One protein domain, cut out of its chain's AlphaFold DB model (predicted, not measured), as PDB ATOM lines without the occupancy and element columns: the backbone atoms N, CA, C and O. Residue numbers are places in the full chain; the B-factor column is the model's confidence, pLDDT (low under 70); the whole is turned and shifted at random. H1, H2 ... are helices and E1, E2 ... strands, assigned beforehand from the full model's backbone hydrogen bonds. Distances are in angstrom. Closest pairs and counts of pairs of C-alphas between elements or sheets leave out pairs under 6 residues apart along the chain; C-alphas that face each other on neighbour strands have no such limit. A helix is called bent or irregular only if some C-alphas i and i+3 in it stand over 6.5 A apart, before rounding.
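Overview. This is residues 138 to 275 of the 293 residues of an uncharacterized protein of marine metagenome (UniProt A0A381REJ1). Two sheets stand face to face with their strands crossed, as a sandwich, and the larger sheet, E6 E5 E4 E3 E8 E9, curls round the one helix, H1. The long bent hairpin of E5 and E6 makes most of that wrap, while the smaller sheet, E2 E1 E10 E7, stays clear of the helix. The 138 printed residues hold four strands, then H1, then six strands; both sheets are antiparallel throughout and the class is mostly strand. The whole is compact, with a radius of gyration of the C-alphas of 13.7 A and spans of 38 by 38 by 25 A.

Arrangement. Begin with the larger sheet, in the order E6, residues 225 to 237, E5, 206 to 222, E4, 174 to 179, E3, 154 to 158, E8, 249 to 253, and E9, 256 to 261. It is strongly twisted; E5 bends by 122 degrees at residue 216 and E6 by 88 degrees at residue 232. Across it, look for these atoms within hydrogen-bond range: N 219 and O 227, 2.9 A, in the hairpin E5 and E6; N 177 and O 209, 2.9 A, between E4 and E5; N 157 and O 176, 2.8 A, in the hairpin E3 and E4; N 156 and O 252, 3.0 A, between E3 and E8; and N 251 and O 259, 2.8 A, in the hairpin E8 and E9. H1, residues 189 to 196, is on this sheet, which curls round it; the closest C-alphas of H1 and E5 are those of Ile 192 and Val 219, 6.2 A apart. In H1, 1 of 4 O i to N i+4 pairs and 4 of 5 O i to N i+3 pairs are within range. Turn to the other sheet, in the order E2, residues 148 to 151, E1, 138 to 143, E10, 266 to 272, and E7, 242 to 246. N 141 and O 149, 2.8 A, N 140 and O 270, 2.9 A, and N 243 and O 269, 2.8 A, are within range across its three neighbour pairs. The facing parts of the two sheets are 9.0 A centre to centre, their strands at 73 degrees; the closest C-alphas of E4 and E7 are those of Glu 176 and Ile 245, 7.3 A apart.

Along the chain. Find C-alpha 138 at (41.229, -17.220, -44.933), where E1 begins. From C-alpha 225 at (45.468, -12.924, -18.527), E6 runs 28.4 A; E5 is 21.3 A and E10 19.1 A from first to last C-alpha. E10 ends at C-alpha 272, (44.674, -17.972, -49.034).

Size, cuts and confidence. The C-alphas of Gly 145 and Gly 224 are the two farthest apart, at 39.8 A. The printed part has no cut, and its one long link is E3 to E4, residues 159 to 173. Look there for low confidence: residues 161 to 172 are under 70, as is residue 257.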
ATOM      1  N   ILE A 138      41.921 -16.081 -45.524       97.69
ATOM      2  CA  ILE A 138      41.229 -17.220 -44.933       97.69
ATOM      3  C   ILE A 138      42.206 -18.393 -44.859       97.69
ATOM      4  O   ILE A 138      43.149 -18.494 -45.644       97.69
ATOM      5  N   ILE A 139      42.038 -19.225 -43.843       98.19
ATOM      6  CA  ILE A 139      42.812 -20.441 -43.643       98.19
ATOM      7  C   ILE A 139      41.899 -21.597 -44.022       98.19
ATOM      8  O   ILE A 139      40.895 -21.813 -43.350       98.19
ATOM      9  N   ASP A 140      42.241 -22.323 -45.078       97.75
ATOM     10  CA  ASP A 140      41.546 -23.542 -45.477       97.75
ATOM     11  C   ASP A 140      42.276 -24.749 -44.879       97.75
ATOM     12  O   ASP A 140      43.503 -24.853 -44.968       97.75
ATOM     13  N   VAL A 141      41.528 -25.652 -44.250       97.44
ATOM     14  CA  VAL A 141      42.059 -26.851 -43.601       97.44
ATOM     15  C   VAL A 141      41.423 -28.079 -44.222       97.44
ATOM     16  O   VAL A 141      40.232 -28.319 -44.061       97.44
ATOM     17  N   GLU A 142      42.226 -28.882 -44.905       97.44
ATOM     18  CA  GLU A 142      41.816 -30.167 -45.466       97.44
ATOM     19  C   GLU A 142      42.264 -31.285 -44.522       97.44
ATOM     20  O   GLU A 142      43.459 -31.506 -44.321       97.44
ATOM     21  N   LEU A 143      41.303 -31.983 -43.923       94.56
ATOM     22  CA  LEU A 143      41.547 -33.132 -43.057       94.56
ATOM     23  C   LEU A 143      41.675 -34.403 -43.894       94.56
ATOM     24  O   LEU A 143      41.010 -34.573 -44.923       94.56
ATOM     25  N   ASP A 144      42.449 -35.364 -43.396       87.50
ATOM     26  CA  ASP A 144      42.459 -36.699 -43.977       87.50
ATOM     27  C   ASP A 144      41.029 -37.270 -44.074       87.50
ATOM     28  O   ASP A 144      40.305 -37.372 -43.078       87.50
ATOM     29  N   GLY A 145      40.636 -37.730 -45.264       81.69
ATOM     30  CA  GLY A 145      39.271 -38.199 -45.543       81.69
ATOM     31  C   GLY A 145      38.372 -37.160 -46.220       81.69
ATOM     32  O   GLY A 145      37.224 -37.478 -46.517       81.69
ATOM     33  N   GLY A 146      38.893 -35.964 -46.513       88.62
ATOM     34  CA  GLY A 146      38.243 -34.967 -47.370       88.62
ATOM     35  C   GLY A 146      37.296 -34.011 -46.646       88.62
ATOM     36  O   GLY A 146      36.653 -33.197 -47.302       88.62
ATOM     37  N   ALA A 147      37.199 -34.094 -45.317       90.44
ATOM     38  CA  ALA A 147      36.503 -33.078 -44.536       90.44
ATOM     39  C   ALA A 147      37.298 -31.765 -44.574       90.44
ATOM     40  O   ALA A 147      38.526 -31.777 -44.489       90.44
ATOM     41  N   THR A 148      36.596 -30.643 -44.693       93.81
ATOM     42  CA  THR A 148      37.209 -29.318 -44.788       93.81
ATOM     43  C   THR A 148      36.723 -28.420 -43.670       93.81
ATOM     44  O   THR A 148      35.520 -28.329 -43.429       93.81
ATOM     45  N   GLU A 149      37.649 -27.707 -43.054       94.44
ATOM     46  CA  GLU A 149      37.382 -26.661 -42.079       94.44
ATOM     47  C   GLU A 149      38.028 -25.348 -42.514       94.44
ATOM     48  O   GLU A 149      38.847 -25.310 -43.433       94.44
ATOM     49  N   GLN A 150      37.629 -24.252 -41.872       95.62
ATOM     50  CA  GLN A 150      38.133 -22.916 -42.185       95.62
ATOM     51  C   GLN A 150      38.415 -22.132 -40.910       95.62
ATOM     52  O   GLN A 150      37.785 -22.380 -39.890       95.62
ATOM     53  N   ALA A 151      39.320 -21.163 -40.975       96.69
ATOM     54  CA  ALA A 151      39.540 -20.158 -39.936       96.69
ATOM     55  C   ALA A 151      39.869 -18.805 -40.577       96.69
ATOM     56  O   ALA A 151      40.274 -18.744 -41.738       96.69
ATOM     57  N   LEU A 152      39.707 -17.707 -39.843       97.12
ATOM     58  CA  LEU A 152      40.001 -16.356 -40.346       97.12
ATOM     59  C   LEU A 152      41.273 -15.746 -39.747       97.12
ATOM     60  O   LEU A 152      41.885 -14.853 -40.338       97.12
ATOM     61  N   VAL A 153      41.668 -16.209 -38.567       96.94
ATOM     62  CA  VAL A 153      42.727 -15.634 -37.740       96.94
ATOM     63  C   VAL A 153      43.852 -16.640 -37.571       96.94
ATOM     64  O   VAL A 153      44.977 -16.359 -37.998       96.94
ATOM     65  N   ASP A 154      43.556 -17.794 -36.974       96.06
ATOM     66  CA  ASP A 154      44.542 -18.823 -36.659       96.06
ATOM     67  C   ASP A 154      43.947 -20.236 -36.566       96.06
ATOM     68  O   ASP A 154      42.754 -20.428 -36.325       96.06
ATOM     69  N   VAL A 155      44.817 -21.221 -36.792       96.75
ATOM     70  CA  VAL A 155      44.591 -22.645 -36.546       96.75
ATOM     71  C   VAL A 155      45.719 -23.147 -35.656       96.75
ATOM     72  O   VAL A 155      46.890 -22.941 -35.982       96.75
ATOM     73  N   ALA A 156      45.392 -23.812 -34.553       95.25
ATOM     74  CA  ALA A 156      46.385 -24.343 -33.620       95.25
ATOM     75  C   ALA A 156      46.133 -25.814 -33.296       95.25
ATOM     76  O   ALA A 156      45.001 -26.206 -33.028       95.25
ATOM     77  N   LEU A 157      47.198 -26.611 -33.270       95.19
ATOM     78  CA  LEU A 157      47.193 -27.956 -32.715       95.19
ATOM     79  C   LEU A 157      47.531 -27.891 -31.227       95.19
ATOM     80  O   LEU A 157      48.562 -27.341 -30.829       95.19
ATOM     81  N   VAL A 158      46.663 -28.487 -30.421       91.25
ATOM     82  CA  VAL A 158      46.772 -28.532 -28.965       91.25
ATOM     83  C   VAL A 158      46.888 -29.986 -28.518       91.25
ATOM     84  O   VAL A 158      46.130 -30.838 -28.982       91.25
ATOM     85  N   ASP A 159      47.803 -30.275 -27.599       87.81
ATOM     86  CA  ASP A 159      47.864 -31.567 -26.920       87.81
ATOM     87  C   ASP A 159      46.678 -31.702 -25.948       87.81
ATOM     88  O   ASP A 159      46.577 -30.973 -24.960       87.81
ATOM     89  N   ASP A 160      45.767 -32.636 -26.236       71.75
ATOM     90  CA  ASP A 160      44.578 -32.921 -25.418       71.75
ATOM     91  C   ASP A 160      44.720 -34.224 -24.610       71.75
ATOM     92  O   ASP A 160      43.735 -34.788 -24.134       71.75
ATOM     93  N   SER A 161      45.951 -34.707 -24.393       62.00
ATOM     94  CA  SER A 161      46.230 -35.843 -23.497       62.00
ATOM     95  C   SER A 161      45.823 -35.591 -22.028       62.00
ATOM     96  O   SER A 161      45.811 -36.523 -21.220       62.00
ATOM     97  N   PHE A 162      45.396 -34.367 -21.689       48.12
ATOM     98  CA  PHE A 162      44.818 -33.971 -20.402       48.12
ATOM     99  C   PHE A 162      43.348 -33.520 -20.541       48.12
ATOM    100  O   PHE A 162      43.035 -32.369 -20.824       48.12
ATOM    101  N   THR A 163      42.445 -34.462 -20.271       44.94
ATOM    102  CA  THR A 163      40.976 -34.377 -20.155       44.94
ATOM    103  C   THR A 163      40.324 -33.003 -19.867       44.94
ATOM    104  O   THR A 163      40.580 -32.380 -18.837       44.94
ATOM    105  N   GLY A 164      39.280 -32.665 -20.640       44.25
ATOM    106  CA  GLY A 164      37.980 -32.252 -20.077       44.25
ATOM    107  C   GLY A 164      37.678 -30.760 -19.861       44.25
ATOM    108  O   GLY A 164      36.608 -30.453 -19.334       44.25
ATOM    109  N   SER A 165      38.538 -29.822 -20.269       44.97
ATOM    110  CA  SER A 165      38.248 -28.381 -20.140       44.97
ATOM    111  C   SER A 165      38.052 -27.704 -21.505       44.97
ATOM    112  O   SER A 165      38.888 -27.794 -22.396       44.97
ATOM    113  N   ARG A 166      36.906 -27.029 -21.683       48.00
ATOM    114  CA  ARG A 166      36.417 -26.404 -22.936       48.00
ATOM    115  C   ARG A 166      37.197 -25.148 -23.375       48.00
ATOM    116  O   ARG A 166      36.624 -24.241 -23.963       48.00
ATOM    117  N   ALA A 167      38.477 -25.037 -23.040       51.00
ATOM    118  CA  ALA A 167      39.198 -23.774 -23.113       51.00
ATOM    119  C   ALA A 167      40.670 -24.002 -23.501       51.00
ATOM    120  O   ALA A 167      41.397 -24.686 -22.789       51.00
ATOM    121  N   VAL A 168      41.123 -23.451 -24.632       51.88
ATOM    122  CA  VAL A 168      42.495 -23.589 -25.199       51.88
ATOM    123  C   VAL A 168      43.539 -22.747 -24.431       51.88
ATOM    124  O   VAL A 168      44.643 -22.490 -24.890       51.88
ATOM    125  N   TRP A 169      43.215 -22.277 -23.228       54.41
ATOM    126  CA  TRP A 169      43.936 -21.165 -22.599       54.41
ATOM    127  C   TRP A 169      45.186 -21.564 -21.808       54.41
ATOM    128  O   TRP A 169      45.767 -20.710 -21.144       54.41
ATOM    129  N   ASN A 170      45.627 -22.823 -21.855       57.34
ATOM    130  CA  ASN A 170      46.922 -23.180 -21.288       57.34
ATOM    131  C   ASN A 170      47.977 -23.213 -22.398       57.34
ATOM    132  O   ASN A 170      48.093 -24.194 -23.125       57.34
ATOM    133  N   GLY A 171      48.755 -22.132 -22.513       57.00
ATOM    134  CA  GLY A 171      49.842 -22.005 -23.494       57.00
ATOM    135  C   GLY A 171      50.883 -23.136 -23.450       57.00
ATOM    136  O   GLY A 171      51.601 -23.322 -24.421       57.00
ATOM    137  N   GLN A 172      50.916 -23.925 -22.367       58.84
ATOM    138  CA  GLN A 172      51.758 -25.119 -22.222       58.84
ATOM    139  C   GLN A 172      51.285 -26.340 -23.032       58.84
ATOM    140  O   GLN A 172      51.986 -27.343 -23.058       58.84
ATOM    141  N   GLN A 173      50.108 -26.284 -23.662       83.38
ATOM    142  CA  GLN A 173      49.553 -27.387 -24.461       83.38
ATOM    143  C   GLN A 173      49.616 -27.128 -25.970       83.38
ATOM    144  O   GLN A 173      49.149 -27.951 -26.750       83.38
ATOM    145  N   LEU A 174      50.151 -25.986 -26.407       90.94
ATOM    146  CA  LEU A 174      50.278 -25.680 -27.829       90.94
ATOM    147  C   LEU A 174      51.426 -26.494 -28.431       90.94
ATOM    148  O   LEU A 174      52.517 -26.518 -27.869       90.94
ATOM    149  N   LEU A 175      51.177 -27.138 -29.571       94.62
ATOM    150  CA  LEU A 175      52.170 -27.927 -30.309       94.62
ATOM    151  C   LEU A 175      52.612 -27.200 -31.581       94.62
ATOM    152  O   LEU A 175      53.800 -27.012 -31.836       94.62
ATOM    153  N   GLU A 176      51.642 -26.717 -32.352       96.62
ATOM    154  CA  GLU A 176      51.868 -26.099 -33.657       96.62
ATOM    155  C   GLU A 176      50.754 -25.097 -33.974       96.62
ATOM    156  O   GLU A 176      49.625 -25.252 -33.513       96.62
ATOM    157  N   MET A 177      51.051 -24.046 -34.737       96.50
ATOM    158  CA  MET A 177      50.062 -23.042 -35.132       96.50
ATOM    159  C   MET A 177      50.363 -22.439 -36.495       96.50
ATOM    160  O   MET A 177      51.509 -22.132 -36.824       96.50
ATOM    161  N   VAL A 178      49.301 -22.171 -37.246       98.25
ATOM    162  CA  VAL A 178      49.306 -21.302 -38.417       98.25
ATOM    163  C   VAL A 178      48.422 -20.096 -38.125       98.25
ATOM    164  O   VAL A 178      47.237 -20.247 -37.860       98.25
ATOM    165  N   ALA A 179      48.984 -18.893 -38.191       97.94
ATOM    166  CA  ALA A 179      48.249 -17.644 -38.021       97.94
ATOM    167  C   ALA A 179      48.242 -16.855 -39.334       97.94
ATOM    168  O   ALA A 179      49.297 -16.450 -39.834       97.94
ATOM    169  N   ALA A 180      47.056 -16.596 -39.883       97.81
ATOM    170  CA  ALA A 180      46.885 -15.658 -40.986       97.81
ATOM    171  C   ALA A 180      47.063 -14.225 -40.480       97.81
ATOM    172  O   ALA A 180      47.741 -13.426 -41.123       97.81
ATOM    173  N   ILE A 181      46.511 -13.887 -39.313       97.25
ATOM    174  CA  ILE A 181      46.624 -12.553 -38.711       97.25
ATOM    175  C   ILE A 181      47.466 -12.654 -37.439       97.25
ATOM    176  O   ILE A 181      47.154 -13.420 -36.540       97.25
ATOM    177  N   ALA A 182      48.525 -11.849 -37.349       96.19
ATOM    178  CA  ALA A 182      49.434 -11.793 -36.207       96.19
ATOM    179  C   ALA A 182      49.764 -10.326 -35.876       96.19
ATOM    180  O   ALA A 182      50.904  -9.863 -35.994       96.19
ATOM    181  N   GLU A 183      48.737  -9.553 -35.521       94.88
ATOM    182  CA  GLU A 183      48.856  -8.138 -35.156       94.88
ATOM    183  C   GLU A 183      49.221  -7.988 -33.670       94.88
ATOM    184  O   GLU A 183      48.670  -8.671 -32.816       94.88
ATOM    185  N   ARG A 184      50.120  -7.056 -33.326       89.19
ATOM    186  CA  ARG A 184      50.590  -6.877 -31.933       89.19
ATOM    187  C   ARG A 184      49.539  -6.309 -30.977       89.19
ATOM    188  O   ARG A 184      49.653  -6.487 -29.771       89.19
ATOM    189  N   ALA A 185      48.550  -5.590 -31.504       89.62
ATOM    190  CA  ALA A 185      47.464  -4.989 -30.731       89.62
ATOM    191  C   ALA A 185      46.275  -5.960 -30.609       89.62
ATOM    192  O   ALA A 185      45.137  -5.596 -30.896       89.62
ATOM    193  N   THR A 186      46.564  -7.212 -30.253       89.38
ATOM    194  CA  THR A 186      45.586  -8.296 -30.109       89.38
ATOM    195  C   THR A 186      45.867  -9.108 -28.848       89.38
ATOM    196  O   THR A 186      46.918  -8.984 -28.213       89.38
ATOM    197  N   VAL A 187      44.893  -9.927 -28.487       88.94
ATOM    198  CA  VAL A 187      44.929 -10.908 -27.403       88.94
ATOM    199  C   VAL A 187      44.603 -12.280 -28.002       88.94
ATOM    200  O   VAL A 187      44.025 -12.347 -29.084       88.94
ATOM    201  N   GLY A 188      44.986 -13.369 -27.334       87.81
ATOM    202  CA  GLY A 188      44.747 -14.730 -27.836       87.81
ATOM    203  C   GLY A 188      45.936 -15.342 -28.576       87.81
ATOM    204  O   GLY A 188      47.077 -14.899 -28.419       87.81
ATOM    205  N   LEU A 189      45.667 -16.383 -29.366       86.94
ATOM    206  CA  LEU A 189      46.672 -17.204 -30.053       86.94
ATOM    207  C   LEU A 189      47.486 -16.403 -31.080       86.94
ATOM    208  O   LEU A 189      48.718 -16.391 -31.014       86.94
ATOM    209  N   SER A 190      46.822 -15.622 -31.933       88.38
ATOM    210  CA  SER A 190      47.467 -14.664 -32.847       88.38
ATOM    211  C   SER A 190      48.481 -13.712 -32.183       88.38
ATOM    212  O   SER A 190      49.489 -13.340 -32.800       88.38
ATOM    213  N   SER A 191      48.280 -13.347 -30.908       91.06
ATOM    214  CA  SER A 191      49.210 -12.480 -30.170       91.06
ATOM    215  C   SER A 191      50.572 -13.147 -29.938       91.06
ATOM    216  O   SER A 191      51.586 -12.445 -29.854       91.06
ATOM    217  N   ILE A 192      50.622 -14.483 -29.904       92.94
ATOM    218  CA  ILE A 192      51.850 -15.273 -29.770       92.94
ATOM    219  C   ILE A 192      52.665 -15.188 -31.060       92.94
ATOM    220  O   ILE A 192      53.814 -14.745 -31.035       92.94
ATOM    221  N   ALA A 193      52.043 -15.494 -32.204       95.19
ATOM    222  CA  ALA A 193      52.677 -15.385 -33.520       95.19
ATOM    223  C   ALA A 193      53.191 -13.957 -33.799       95.19
ATOM    224  O   ALA A 193      54.246 -13.769 -34.412       95.19
ATOM    225  N   SER A 194      52.504 -12.936 -33.271       95.56
ATOM    226  CA  SER A 194      52.910 -11.531 -33.416       95.56
ATOM    227  C   SER A 194      54.245 -11.186 -32.736       95.56
ATOM    228  O   SER A 194      54.849 -10.158 -33.063       95.56
ATOM    229  N   ARG A 195      54.724 -12.014 -31.793       95.38
ATOM    230  CA  ARG A 195      56.011 -11.810 -31.107       95.38
ATOM    231  C   ARG A 195      57.194 -12.107 -32.005       95.38
ATOM    232  O   ARG A 195      58.157 -11.346 -31.994       95.38
ATOM    233  N   VAL A 196      57.078 -13.158 -32.806       95.94
ATOM    234  CA  VAL A 196      58.157 -13.639 -33.669       95.94
ATOM    235  C   VAL A 196      58.059 -13.079 -35.085       95.94
ATOM    236  O   VAL A 196      59.065 -12.688 -35.673       95.94
ATOM    237  N   ALA A 197      56.844 -12.947 -35.620       96.19
ATOM    238  CA  ALA A 197      56.627 -12.490 -36.986       96.19
ATOM    239  C   ALA A 197      55.318 -11.697 -37.115       96.19
ATOM    240  O   ALA A 197      54.331 -12.214 -37.638       96.19
ATOM    241  N   PRO A 198      55.298 -10.408 -36.718       96.44
ATOM    242  CA  PRO A 198      54.137  -9.557 -36.941       96.44
ATOM    243  C   PRO A 198      53.678  -9.645 -38.399       96.44
ATOM    244  O   PRO A 198      54.501  -9.512 -39.315       96.44
ATOM    245  N   THR A 199      52.387  -9.903 -38.588       96.62
ATOM    246  CA  THR A 199      51.756 -10.078 -39.900       96.62
ATOM    247  C   THR A 199      50.390  -9.417 -39.856       96.62
ATOM    248  O   THR A 199      49.515  -9.824 -39.092       96.62
ATOM    249  N   SER A 200      50.214  -8.347 -40.632       95.50
ATOM    250  CA  SER A 200      48.953  -7.599 -40.618       95.50
ATOM    251  C   SER A 200      47.843  -8.356 -41.347       95.50
ATOM    252  O   SER A 200      48.111  -9.217 -42.190       95.50
ATOM    253  N   ARG A 201      46.584  -7.995 -41.088       95.00
ATOM    254  CA  ARG A 201      45.437  -8.539 -41.835       95.00
ATOM    255  C   ARG A 201      45.491  -8.284 -43.348       95.00
ATOM    256  O   ARG A 201      44.935  -9.069 -44.097       95.00
ATOM    257  N   ARG A 202      46.197  -7.233 -43.788       93.88
ATOM    258  CA  ARG A 202      46.343  -6.853 -45.209       93.88
ATOM    259  C   ARG A 202      47.598  -7.419 -45.870       93.88
ATOM    260  O   ARG A 202      47.733  -7.381 -47.087       93.88
ATOM    261  N   GLN A 203      48.547  -7.907 -45.076       94.81
ATOM    262  CA  GLN A 203      49.768  -8.505 -45.599       94.81
ATOM    263  C   GLN A 203      49.459  -9.916 -46.122       94.81
ATOM    264  O   GLN A 203      48.927 -10.713 -45.346       94.81
ATOM    265  N   PRO A 204      49.802 -10.259 -47.378       94.25
ATOM    266  CA  PRO A 204      49.620 -11.613 -47.893       94.25
ATOM    267  C   PRO A 204      50.366 -12.667 -47.064       94.25
ATOM    268  O   PRO A 204      51.412 -12.376 -46.477       94.25
ATOM    269  N   GLY A 205      49.838 -13.891 -47.053       96.12
ATOM    270  CA  GLY A 205      50.419 -15.011 -46.316       96.12
ATOM    271  C   GLY A 205      50.164 -14.955 -44.807       96.12
ATOM    272  O   GLY A 205      49.191 -14.358 -44.339       96.12
ATOM    273  N   GLY A 206      51.040 -15.598 -44.040       97.50
ATOM    274  CA  GLY A 206      50.839 -15.845 -42.614       97.50
ATOM    275  C   GLY A 206      52.123 -16.207 -41.876       97.50
ATOM    276  O   GLY A 206      53.236 -15.927 -42.331       97.50
ATOM    277  N   VAL A 207      51.969 -16.842 -40.722       98.12
ATOM    278  CA  VAL A 207      53.070 -17.314 -39.880       98.12
ATOM    279  C   VAL A 207      52.794 -18.743 -39.470       98.12
ATOM    280  O   VAL A 207      51.693 -19.058 -39.034       98.12
ATOM    281  N   HIS A 208      53.813 -19.583 -39.570       98.56
ATOM    282  CA  HIS A 208      53.822 -20.928 -39.019       98.56
ATOM    283  C   HIS A 208      54.749 -20.960 -37.805       98.56
ATOM    284  O   HIS A 208      55.875 -20.462 -37.880       98.56
ATOM    285  N   VAL A 209      54.259 -21.495 -36.690       98.12
ATOM    286  CA  VAL A 209      54.937 -21.537 -35.390       98.12
ATOM    287  C   VAL A 209      54.934 -22.970 -34.872       98.12
ATOM    288  O   VAL A 209      53.888 -23.614 -34.844       98.12
ATOM    289  N   ILE A 210      56.099 -23.437 -34.425       97.75
ATOM    290  CA  ILE A 210      56.269 -24.692 -33.693       97.75
ATOM    291  C   ILE A 210      56.610 -24.349 -32.246       97.75
ATOM    292  O   ILE A 210      57.578 -23.628 -31.976       97.75
ATOM    293  N   PHE A 211      55.810 -24.867 -31.323       95.69
ATOM    294  CA  PHE A 211      55.992 -24.674 -29.889       95.69
ATOM    295  C   PHE A 211      56.916 -25.743 -29.302       95.69
ATOM    296  O   PHE A 211      57.058 -26.834 -29.852       95.69
ATOM    297  N   GLY A 212      57.569 -25.411 -28.192       93.94
ATOM    298  CA  GLY A 212      58.523 -26.286 -27.511       93.94
ATOM    299  C   GLY A 212      59.752 -25.526 -27.027       93.94
ATOM    300  O   GLY A 212      59.772 -24.295 -27.048       93.94
ATOM    301  N   ASP A 213      60.781 -26.263 -26.609       93.38
ATOM    302  CA  ASP A 213      62.012 -25.693 -26.054       93.38
ATOM    303  C   ASP A 213      62.653 -24.678 -27.018       93.38
ATOM    304  O   ASP A 213      63.131 -25.027 -28.100       93.38
ATOM    305  N   GLY A 214      62.670 -23.406 -26.615       93.75
ATOM    306  CA  GLY A 214      63.150 -22.304 -27.444       93.75
ATOM    307  C   GLY A 214      63.062 -20.945 -26.752       93.75
ATOM    308  O   GLY A 214      63.334 -20.827 -25.557       93.75
ATOM    309  N   GLU A 215      62.726 -19.894 -27.504       94.94
ATOM    310  CA  GLU A 215      62.610 -18.544 -26.942       94.94
ATOM    311  C   GLU A 215      61.302 -18.397 -26.155       94.94
ATOM    312  O   GLU A 215      60.217 -18.693 -26.660       94.94
ATOM    313  N   ARG A 216      61.414 -17.918 -24.911       94.69
ATOM    314  CA  ARG A 216      60.283 -17.733 -24.001       94.69
ATOM    315  C   ARG A 216      59.673 -16.350 -24.138       94.69
ATOM    316  O   ARG A 216      60.347 -15.335 -23.955       94.69
ATOM    317  N   PHE A 217      58.359 -16.305 -24.318       93.06
ATOM    318  CA  PHE A 217      57.590 -15.070 -24.373       93.06
ATOM    319  C   PHE A 217      56.500 -15.038 -23.313       93.06
ATOM    320  O   PHE A 217      55.832 -16.033 -23.053       93.06
ATOM    321  N   ARG A 218      56.251 -13.847 -22.760       93.00
ATOM    322  CA  ARG A 218      55.072 -13.581 -21.931       93.00
ATOM    323  C   ARG A 218      54.028 -12.821 -22.742       93.00
ATOM    324  O   ARG A 218      54.247 -11.669 -23.130       93.00
ATOM    325  N   VAL A 219      52.902 -13.470 -23.020       92.31
ATOM    326  CA  VAL A 219      51.910 -13.031 -24.018       92.31
ATOM    327  C   VAL A 219      50.500 -12.931 -23.431       92.31
ATOM    328  O   VAL A 219      50.160 -13.708 -22.536       92.31
ATOM    329  N   PRO A 220      49.678 -11.970 -23.892       91.56
ATOM    330  CA  PRO A 220      48.317 -11.799 -23.404       91.56
ATOM    331  C   PRO A 220      47.369 -12.792 -24.095       91.56
ATOM    332  O   PRO A 220      46.770 -12.502 -25.128       91.56
ATOM    333  N   ILE A 221      47.239 -13.985 -23.524       86.19
ATOM    334  CA  ILE A 221      46.435 -15.069 -24.106       86.19
ATOM    335  C   ILE A 221      44.922 -14.855 -23.965       86.19
ATOM    336  O   ILE A 221      44.164 -15.476 -24.693       86.19
ATOM    337  N   ALA A 222      44.472 -13.989 -23.056       86.12
ATOM    338  CA  ALA A 222      43.073 -13.583 -22.922       86.12
ATOM    339  C   ALA A 222      42.991 -12.211 -22.217       86.12
ATOM    340  O   ALA A 222      43.986 -11.755 -21.641       86.12
ATOM    341  N   PRO A 223      41.832 -11.521 -22.217       86.81
ATOM    342  CA  PRO A 223      41.684 -10.241 -21.529       86.81
ATOM    343  C   PRO A 223      42.054 -10.335 -20.042       86.81
ATOM    344  O   PRO A 223      41.449 -11.085 -19.281       86.81
ATOM    345  N   GLY A 224      43.065  -9.565 -19.629       89.69
ATOM    346  CA  GLY A 224      43.569  -9.561 -18.251       89.69
ATOM    347  C   GLY A 224      44.424 -10.775 -17.860       89.69
ATOM    348  O   GLY A 224      44.849 -10.850 -16.710       89.69
ATOM    349  N   LEU A 225      44.716 -11.696 -18.788       88.38
ATOM    350  CA  LEU A 225      45.468 -12.924 -18.527       88.38
ATOM    351  C   LEU A 225      46.710 -13.021 -19.417       88.38
ATOM    352  O   LEU A 225      46.627 -12.988 -20.645       88.38
ATOM    353  N   PHE A 226      47.864 -13.208 -18.778       90.69
ATOM    354  CA  PHE A 226      49.132 -13.473 -19.449       90.69
ATOM    355  C   PHE A 226      49.592 -14.896 -19.165       90.69
ATOM    356  O   PHE A 226      49.459 -15.367 -18.036       90.69
ATOM    357  N   SER A 227      50.203 -15.528 -20.161       89.62
ATOM    358  CA  SER A 227      50.863 -16.823 -20.011       89.62
ATOM    359  C   SER A 227      52.269 -16.787 -20.599       89.62
ATOM    360  O   SER A 227      52.581 -15.925 -21.427       89.62
ATOM    361  N   GLU A 228      53.121 -17.690 -20.123       92.06
ATOM    362  CA  GLU A 228      54.424 -17.958 -20.727       92.06
ATOM    363  C   GLU A 228      54.264 -19.015 -21.818       92.06
ATOM    364  O   GLU A 228      53.549 -20.000 -21.634       92.06
ATOM    365  N   VAL A 229      54.907 -18.786 -22.958       92.50
ATOM    366  CA  VAL A 229      54.901 -19.697 -24.102       92.50
ATOM    367  C   VAL A 229      56.312 -19.773 -24.665       92.50
ATOM    368  O   VAL A 229      56.943 -18.734 -24.875       92.50
ATOM    369  N   ASP A 230      56.773 -20.993 -24.922       94.69
ATOM    370  CA  ASP A 230      58.089 -21.265 -25.494       94.69
ATOM    371  C   ASP A 230      57.928 -21.603 -26.987       94.69
ATOM    372  O   ASP A 230      57.107 -22.443 -27.372       94.69
ATOM    373  N   ILE A 231      58.667 -20.889 -27.843       96.31
ATOM    374  CA  ILE A 231      58.644 -21.068 -29.299       96.31
ATOM    375  C   ILE A 231      59.965 -21.689 -29.739       96.31
ATOM    376  O   ILE A 231      61.011 -21.038 -29.689       96.31
ATOM    377  N   ALA A 232      59.897 -22.925 -30.233       97.50
ATOM    378  CA  ALA A 232      61.049 -23.662 -30.739       97.50
ATOM    379  C   ALA A 232      61.501 -23.134 -32.109       97.50
ATOM    380  O   ALA A 232      62.692 -22.944 -32.354       97.50
ATOM    381  N   SER A 233      60.557 -22.884 -33.022       98.12
ATOM    382  CA  SER A 233      60.861 -22.313 -34.338       98.12
ATOM    383  C   SER A 233      59.647 -21.647 -34.981       98.12
ATOM    384  O   SER A 233      58.503 -21.858 -34.578       98.12
ATOM    385  N   TRP A 234      59.897 -20.820 -35.994       98.25
ATOM    386  CA  TRP A 234      58.848 -20.181 -36.779       98.25
ATOM    387  C   TRP A 234      59.332 -19.865 -38.195       98.25
ATOM    388  O   TRP A 234      60.532 -19.722 -38.446       98.25
ATOM    389  N   ARG A 235      58.388 -19.697 -39.122       97.94
ATOM    390  CA  ARG A 235      58.648 -19.164 -40.466       97.94
ATOM    391  C   ARG A 235      57.472 -18.336 -40.974       97.94
ATOM    392  O   ARG A 235      56.326 -18.557 -40.590       97.94
ATOM    393  N   ARG A 236      57.749 -17.387 -41.872       97.88
ATOM    394  CA  ARG A 236      56.690 -16.709 -42.636       97.88
ATOM    395  C   ARG A 236      56.171 -17.637 -43.726       97.88
ATOM    396  O   ARG A 236      56.955 -18.344 -44.357       97.88
ATOM    397  N   LEU A 237      54.867 -17.588 -43.941       97.94
ATOM    398  CA  LEU A 237      54.175 -18.213 -45.058       97.94
ATOM    399  C   LEU A 237      53.918 -17.149 -46.121       97.94
ATOM    400  O   LEU A 237      53.521 -16.030 -45.786       97.94
ATOM    401  N   GLN A 238      54.136 -17.490 -47.384       96.06
ATOM    402  CA  GLN A 238      53.644 -16.713 -48.516       96.06
ATOM    403  C   GLN A 238      52.148 -16.975 -48.728       96.06
ATOM    404  O   GLN A 238      51.548 -17.847 -48.096       96.06
ATOM    405  N   ALA A 239      51.516 -16.187 -49.598       91.62
ATOM    406  CA  ALA A 239      50.141 -16.459 -49.996       91.62
ATOM    407  C   ALA A 239      50.047 -17.825 -50.692       91.62
ATOM    408  O   ALA A 239      50.850 -18.123 -51.574       91.62
ATOM    409  N   ASN A 240      49.039 -18.607 -50.317       95.19
ATOM    410  CA  ASN A 240      48.773 -19.966 -50.786       95.19
ATOM    411  C   ASN A 240      49.838 -21.006 -50.398       95.19
ATOM    412  O   ASN A 240      49.810 -22.122 -50.915       95.19
ATOM    413  N   ASP A 241      50.748 -20.681 -49.475       95.69
ATOM    414  CA  ASP A 241      51.599 -21.698 -48.857       95.69
ATOM    415  C   ASP A 241      50.746 -22.641 -48.002       95.69
ATOM    416  O   ASP A 241      49.857 -22.206 -47.261       95.69
ATOM    417  N   SER A 242      51.087 -23.930 -48.057       96.00
ATOM    418  CA  SER A 242      50.491 -24.968 -47.225       96.00
ATOM    419  C   SER A 242      51.457 -25.470 -46.148       96.00
ATOM    420  O   SER A 242      52.666 -25.592 -46.377       96.00
ATOM    421  N   VAL A 243      50.912 -25.818 -44.990       97.88
ATOM    422  CA  VAL A 243      51.581 -26.487 -43.869       97.88
ATOM    423  C   VAL A 243      50.846 -27.792 -43.593       97.88
ATOM    424  O   VAL A 243      49.619 -27.815 -43.582       97.88
ATOM    425  N   GLU A 244      51.579 -28.878 -43.373       97.69
ATOM    426  CA  GLU A 244      50.998 -30.131 -42.894       97.69
ATOM    427  C   GLU A 244      51.138 -30.192 -41.373       97.69
ATOM    428  O   GLU A 244      52.254 -30.198 -40.861       97.69
ATOM    429  N   ILE A 245      50.008 -30.216 -40.669       97.06
ATOM    430  CA  ILE A 245      49.942 -30.377 -39.215       97.06
ATOM    431  C   ILE A 245      49.605 -31.838 -38.924       97.06
ATOM    432  O   ILE A 245      48.614 -32.356 -39.439       97.06
ATOM    433  N   SER A 246      50.413 -32.504 -38.100       95.50
ATOM    434  CA  SER A 246      50.249 -33.930 -37.778       95.50
ATOM    435  C   SER A 246      49.786 -34.143 -36.340       95.50
ATOM    436  O   SER A 246      50.312 -33.531 -35.415       95.50
ATOM    437  N   GLY A 247      48.823 -35.043 -36.141       93.25
ATOM    438  CA  GLY A 247      48.361 -35.444 -34.814       93.25
ATOM    439  C   GLY A 247      49.368 -36.334 -34.062       93.25
ATOM    440  O   GLY A 247      50.353 -36.805 -34.637       93.25
ATOM    441  N   PRO A 248      49.096 -36.663 -32.786       93.06
ATOM    442  CA  PRO A 248      47.811 -36.499 -32.112       93.06
ATOM    443  C   PRO A 248      47.588 -35.104 -31.509       93.06
ATOM    444  O   PRO A 248      48.521 -34.472 -31.028       93.06
ATOM    445  N   GLY A 249      46.331 -34.665 -31.470       91.81
ATOM    446  CA  GLY A 249      45.913 -33.455 -30.765       91.81
ATOM    447  C   GLY A 249      44.502 -33.011 -31.143       91.81
ATOM    448  O   GLY A 249      43.753 -33.742 -31.792       91.81
ATOM    449  N   VAL A 250      44.141 -31.799 -30.745       91.56
ATOM    450  CA  VAL A 250      42.893 -31.136 -31.134       91.56
ATOM    451  C   VAL A 250      43.231 -29.870 -31.901       91.56
ATOM    452  O   VAL A 250      44.001 -29.037 -31.425       91.56
ATOM    453  N   LEU A 251      42.648 -29.733 -33.087       93.88
ATOM    454  CA  LEU A 251      42.700 -28.517 -33.879       93.88
ATOM    455  C   LEU A 251      41.690 -27.507 -33.337       93.88
ATOM    456  O   LEU A 251      40.498 -27.799 -33.171       93.88
ATOM    457  N   SER A 252      42.198 -26.311 -33.070       92.50
ATOM    458  CA  SER A 252      41.421 -25.127 -32.746       92.50
ATOM    459  C   SER A 252      41.383 -24.176 -33.936       92.50
ATOM    460  O   SER A 252      42.418 -23.975 -34.565       92.50
ATOM    461  N   PHE A 253      40.223 -23.579 -34.206       93.25
ATOM    462  CA  PHE A 253      39.983 -22.623 -35.286       93.25
ATOM    463  C   PHE A 253      39.497 -21.304 -34.678       93.25
ATOM    464  O   PHE A 253      38.449 -21.247 -34.028       93.25
ATOM    465  N   ASP A 254      40.274 -20.234 -34.843       91.38
ATOM    466  CA  ASP A 254      40.036 -18.918 -34.229       91.38
ATOM    467  C   ASP A 254      39.794 -18.979 -32.703       91.38
ATOM    468  O   ASP A 254      38.949 -18.272 -32.151       91.38
ATOM    469  N   GLY A 255      40.515 -19.864 -32.008       82.25
ATOM    470  CA  GLY A 255      40.406 -20.057 -30.557       82.25
ATOM    471  C   GLY A 255      39.245 -20.942 -30.076       82.25
ATOM    472  O   GLY A 255      39.110 -21.149 -28.865       82.25
ATOM    473  N   GLU A 256      38.433 -21.503 -30.975       80.38
ATOM    474  CA  GLU A 256      37.397 -22.502 -30.659       80.38
ATOM    475  C   GLU A 256      37.920 -23.920 -30.961       80.38
ATOM    476  O   GLU A 256      38.715 -24.091 -31.879       80.38
ATOM    477  N   ARG A 257      37.597 -24.933 -30.135       69.31
ATOM    478  CA  ARG A 257      38.063 -26.329 -30.317       69.31
ATOM    479  C   ARG A 257      37.051 -27.106 -31.149       69.31
ATOM    480  O   ARG A 257      35.967 -27.370 -30.631       69.31
ATOM    481  N   ASP A 258      37.440 -27.570 -32.334       73.44
ATOM    482  CA  ASP A 258      36.456 -28.155 -33.255       73.44
ATOM    483  C   ASP A 258      36.776 -29.587 -33.697       73.44
ATOM    484  O   ASP A 258      35.851 -30.384 -33.853       73.44
ATOM    485  N   VAL A 259      38.052 -29.968 -33.866       89.25
ATOM    486  CA  VAL A 259      38.379 -31.248 -34.527       89.25
ATOM    487  C   VAL A 259      39.495 -32.018 -33.827       89.25
ATOM    488  O   VAL A 259      40.605 -31.524 -33.663       89.25
ATOM    489  N   VAL A 260      39.228 -33.278 -33.474       91.06
ATOM    490  CA  VAL A 260      40.253 -34.209 -32.979       91.06
ATOM    491  C   VAL A 260      41.074 -34.742 -34.154       91.06
ATOM    492  O   VAL A 260      40.530 -35.371 -35.062       91.06
ATOM    493  N   LEU A 261      42.390 -34.551 -34.106       91.88
ATOM    494  CA  LEU A 261      43.344 -35.106 -35.057       91.88
ATOM    495  C   LEU A 261      44.053 -36.301 -34.409       91.88
ATOM    496  O   LEU A 261      44.895 -36.142 -33.529       91.88
ATOM    497  N   ALA A 262      43.679 -37.520 -34.802       91.19
ATOM    498  CA  ALA A 262      44.242 -38.740 -34.221       91.19
ATOM    499  C   ALA A 262      45.724 -38.945 -34.596       91.19
ATOM    500  O   ALA A 262      46.229 -38.374 -35.560       91.19
ATOM    501  N   SER A 263      46.428 -39.800 -33.849       92.06
ATOM    502  CA  SER A 263      47.812 -40.172 -34.176       92.06
ATOM    503  C   SER A 263      47.905 -40.777 -35.583       92.06
ATOM    504  O   SER A 263      47.074 -41.605 -35.963       92.06
ATOM    505  N   GLY A 264      48.902 -40.343 -36.357       91.62
ATOM    506  CA  GLY A 264      49.089 -40.760 -37.750       91.62
ATOM    507  C   GLY A 264      48.105 -40.131 -38.741       91.62
ATOM    508  O   GLY A 264      48.105 -40.527 -39.904       91.62
ATOM    509  N   ARG A 265      47.268 -39.184 -38.295       94.31
ATOM    510  CA  ARG A 265      46.433 -38.346 -39.161       94.31
ATOM    511  C   ARG A 265      47.039 -36.960 -39.307       94.31
ATOM    512  O   ARG A 265      47.668 -36.453 -38.376       94.31
ATOM    513  N   SER A 266      46.796 -36.349 -40.454       95.50
ATOM    514  CA  SER A 266      47.272 -35.018 -40.808       95.50
ATOM    515  C   SER A 266      46.144 -34.093 -41.255       95.50
ATOM    516  O   SER A 266      45.042 -34.520 -41.610       95.50
ATOM    517  N   ALA A 267      46.438 -32.800 -41.212       97.12
ATOM    518  CA  ALA A 267      45.629 -31.749 -41.792       97.12
ATOM    519  C   ALA A 267      46.522 -30.849 -42.647       97.12
ATOM    520  O   ALA A 267      47.573 -30.391 -42.191       97.12
ATOM    521  N   ARG A 268      46.102 -30.568 -43.881       98.31
ATOM    522  CA  ARG A 268      46.758 -29.586 -44.743       98.31
ATOM    523  C   ARG A 268      46.124 -28.226 -44.515       98.31
ATOM    524  O   ARG A 268      44.951 -28.032 -44.807       98.31
ATOM    525  N   VAL A 269      46.918 -27.285 -44.031       98.31
ATOM    526  CA  VAL A 269      46.505 -25.925 -43.690       98.31
ATOM    527  C   VAL A 269      47.073 -24.955 -44.715       98.31
ATOM    528  O   VAL A 269      48.291 -24.848 -44.838       98.31
ATOM    529  N   THR A 270      46.218 -24.238 -45.437       98.44
ATOM    530  CA  THR A 270      46.613 -23.300 -46.500       98.44
ATOM    531  C   THR A 270      46.112 -21.899 -46.180       98.44
ATOM    532  O   THR A 270      44.939 -21.726 -45.871       98.44
ATOM    533  N   VAL A 271      46.982 -20.888 -46.269       97.94
ATOM    534  CA  VAL A 271      46.584 -19.480 -46.073       97.94
ATOM    535  C   VAL A 271      46.362 -18.814 -47.424       97.94
ATOM    536  O   VAL A 271      47.320 -18.482 -48.125       97.94
ATOM    537  N   SER A 272      45.106 -18.582 -47.776       94.81
ATOM    538  CA  SER A 272      44.674 -17.972 -49.034       94.81
ATOM    539  C   SER A 272      44.168 -16.536 -48.812       94.81
ATOM    540  O   SER A 272      44.058 -16.056 -47.680       94.81
ATOM    541  N   HIS A 273      43.954 -15.793 -49.900       94.75
ATOM    542  CA  HIS A 273      43.558 -14.373 -49.880       94.75
ATOM    543  C   HIS A 273      42.320 -14.121 -50.751       94.75
ATOM    544  O   HIS A 273      42.220 -13.121 -51.453       94.75
ATOM    545  N   ASP A 274      41.394 -15.068 -50.732       95.81
ATOM    546  CA  ASP A 274      40.144 -15.060 -51.486       95.81
ATOM    547  C   ASP A 274      38.923 -15.204 -50.556       95.81
ATOM    548  O   ASP A 274      37.890 -15.743 -50.949       95.81
ATOM    549  N   GLY A 275      39.047 -14.726 -49.311       97.62
ATOM    550  CA  GLY A 275      37.981 -14.724 -48.311       97.62
ATOM    551  C   GLY A 275      37.004 -13.552 -48.453       97.62
ATOM    552  O   GLY A 275      36.825 -12.978 -49.532       97.62
TER     553      GLY A 275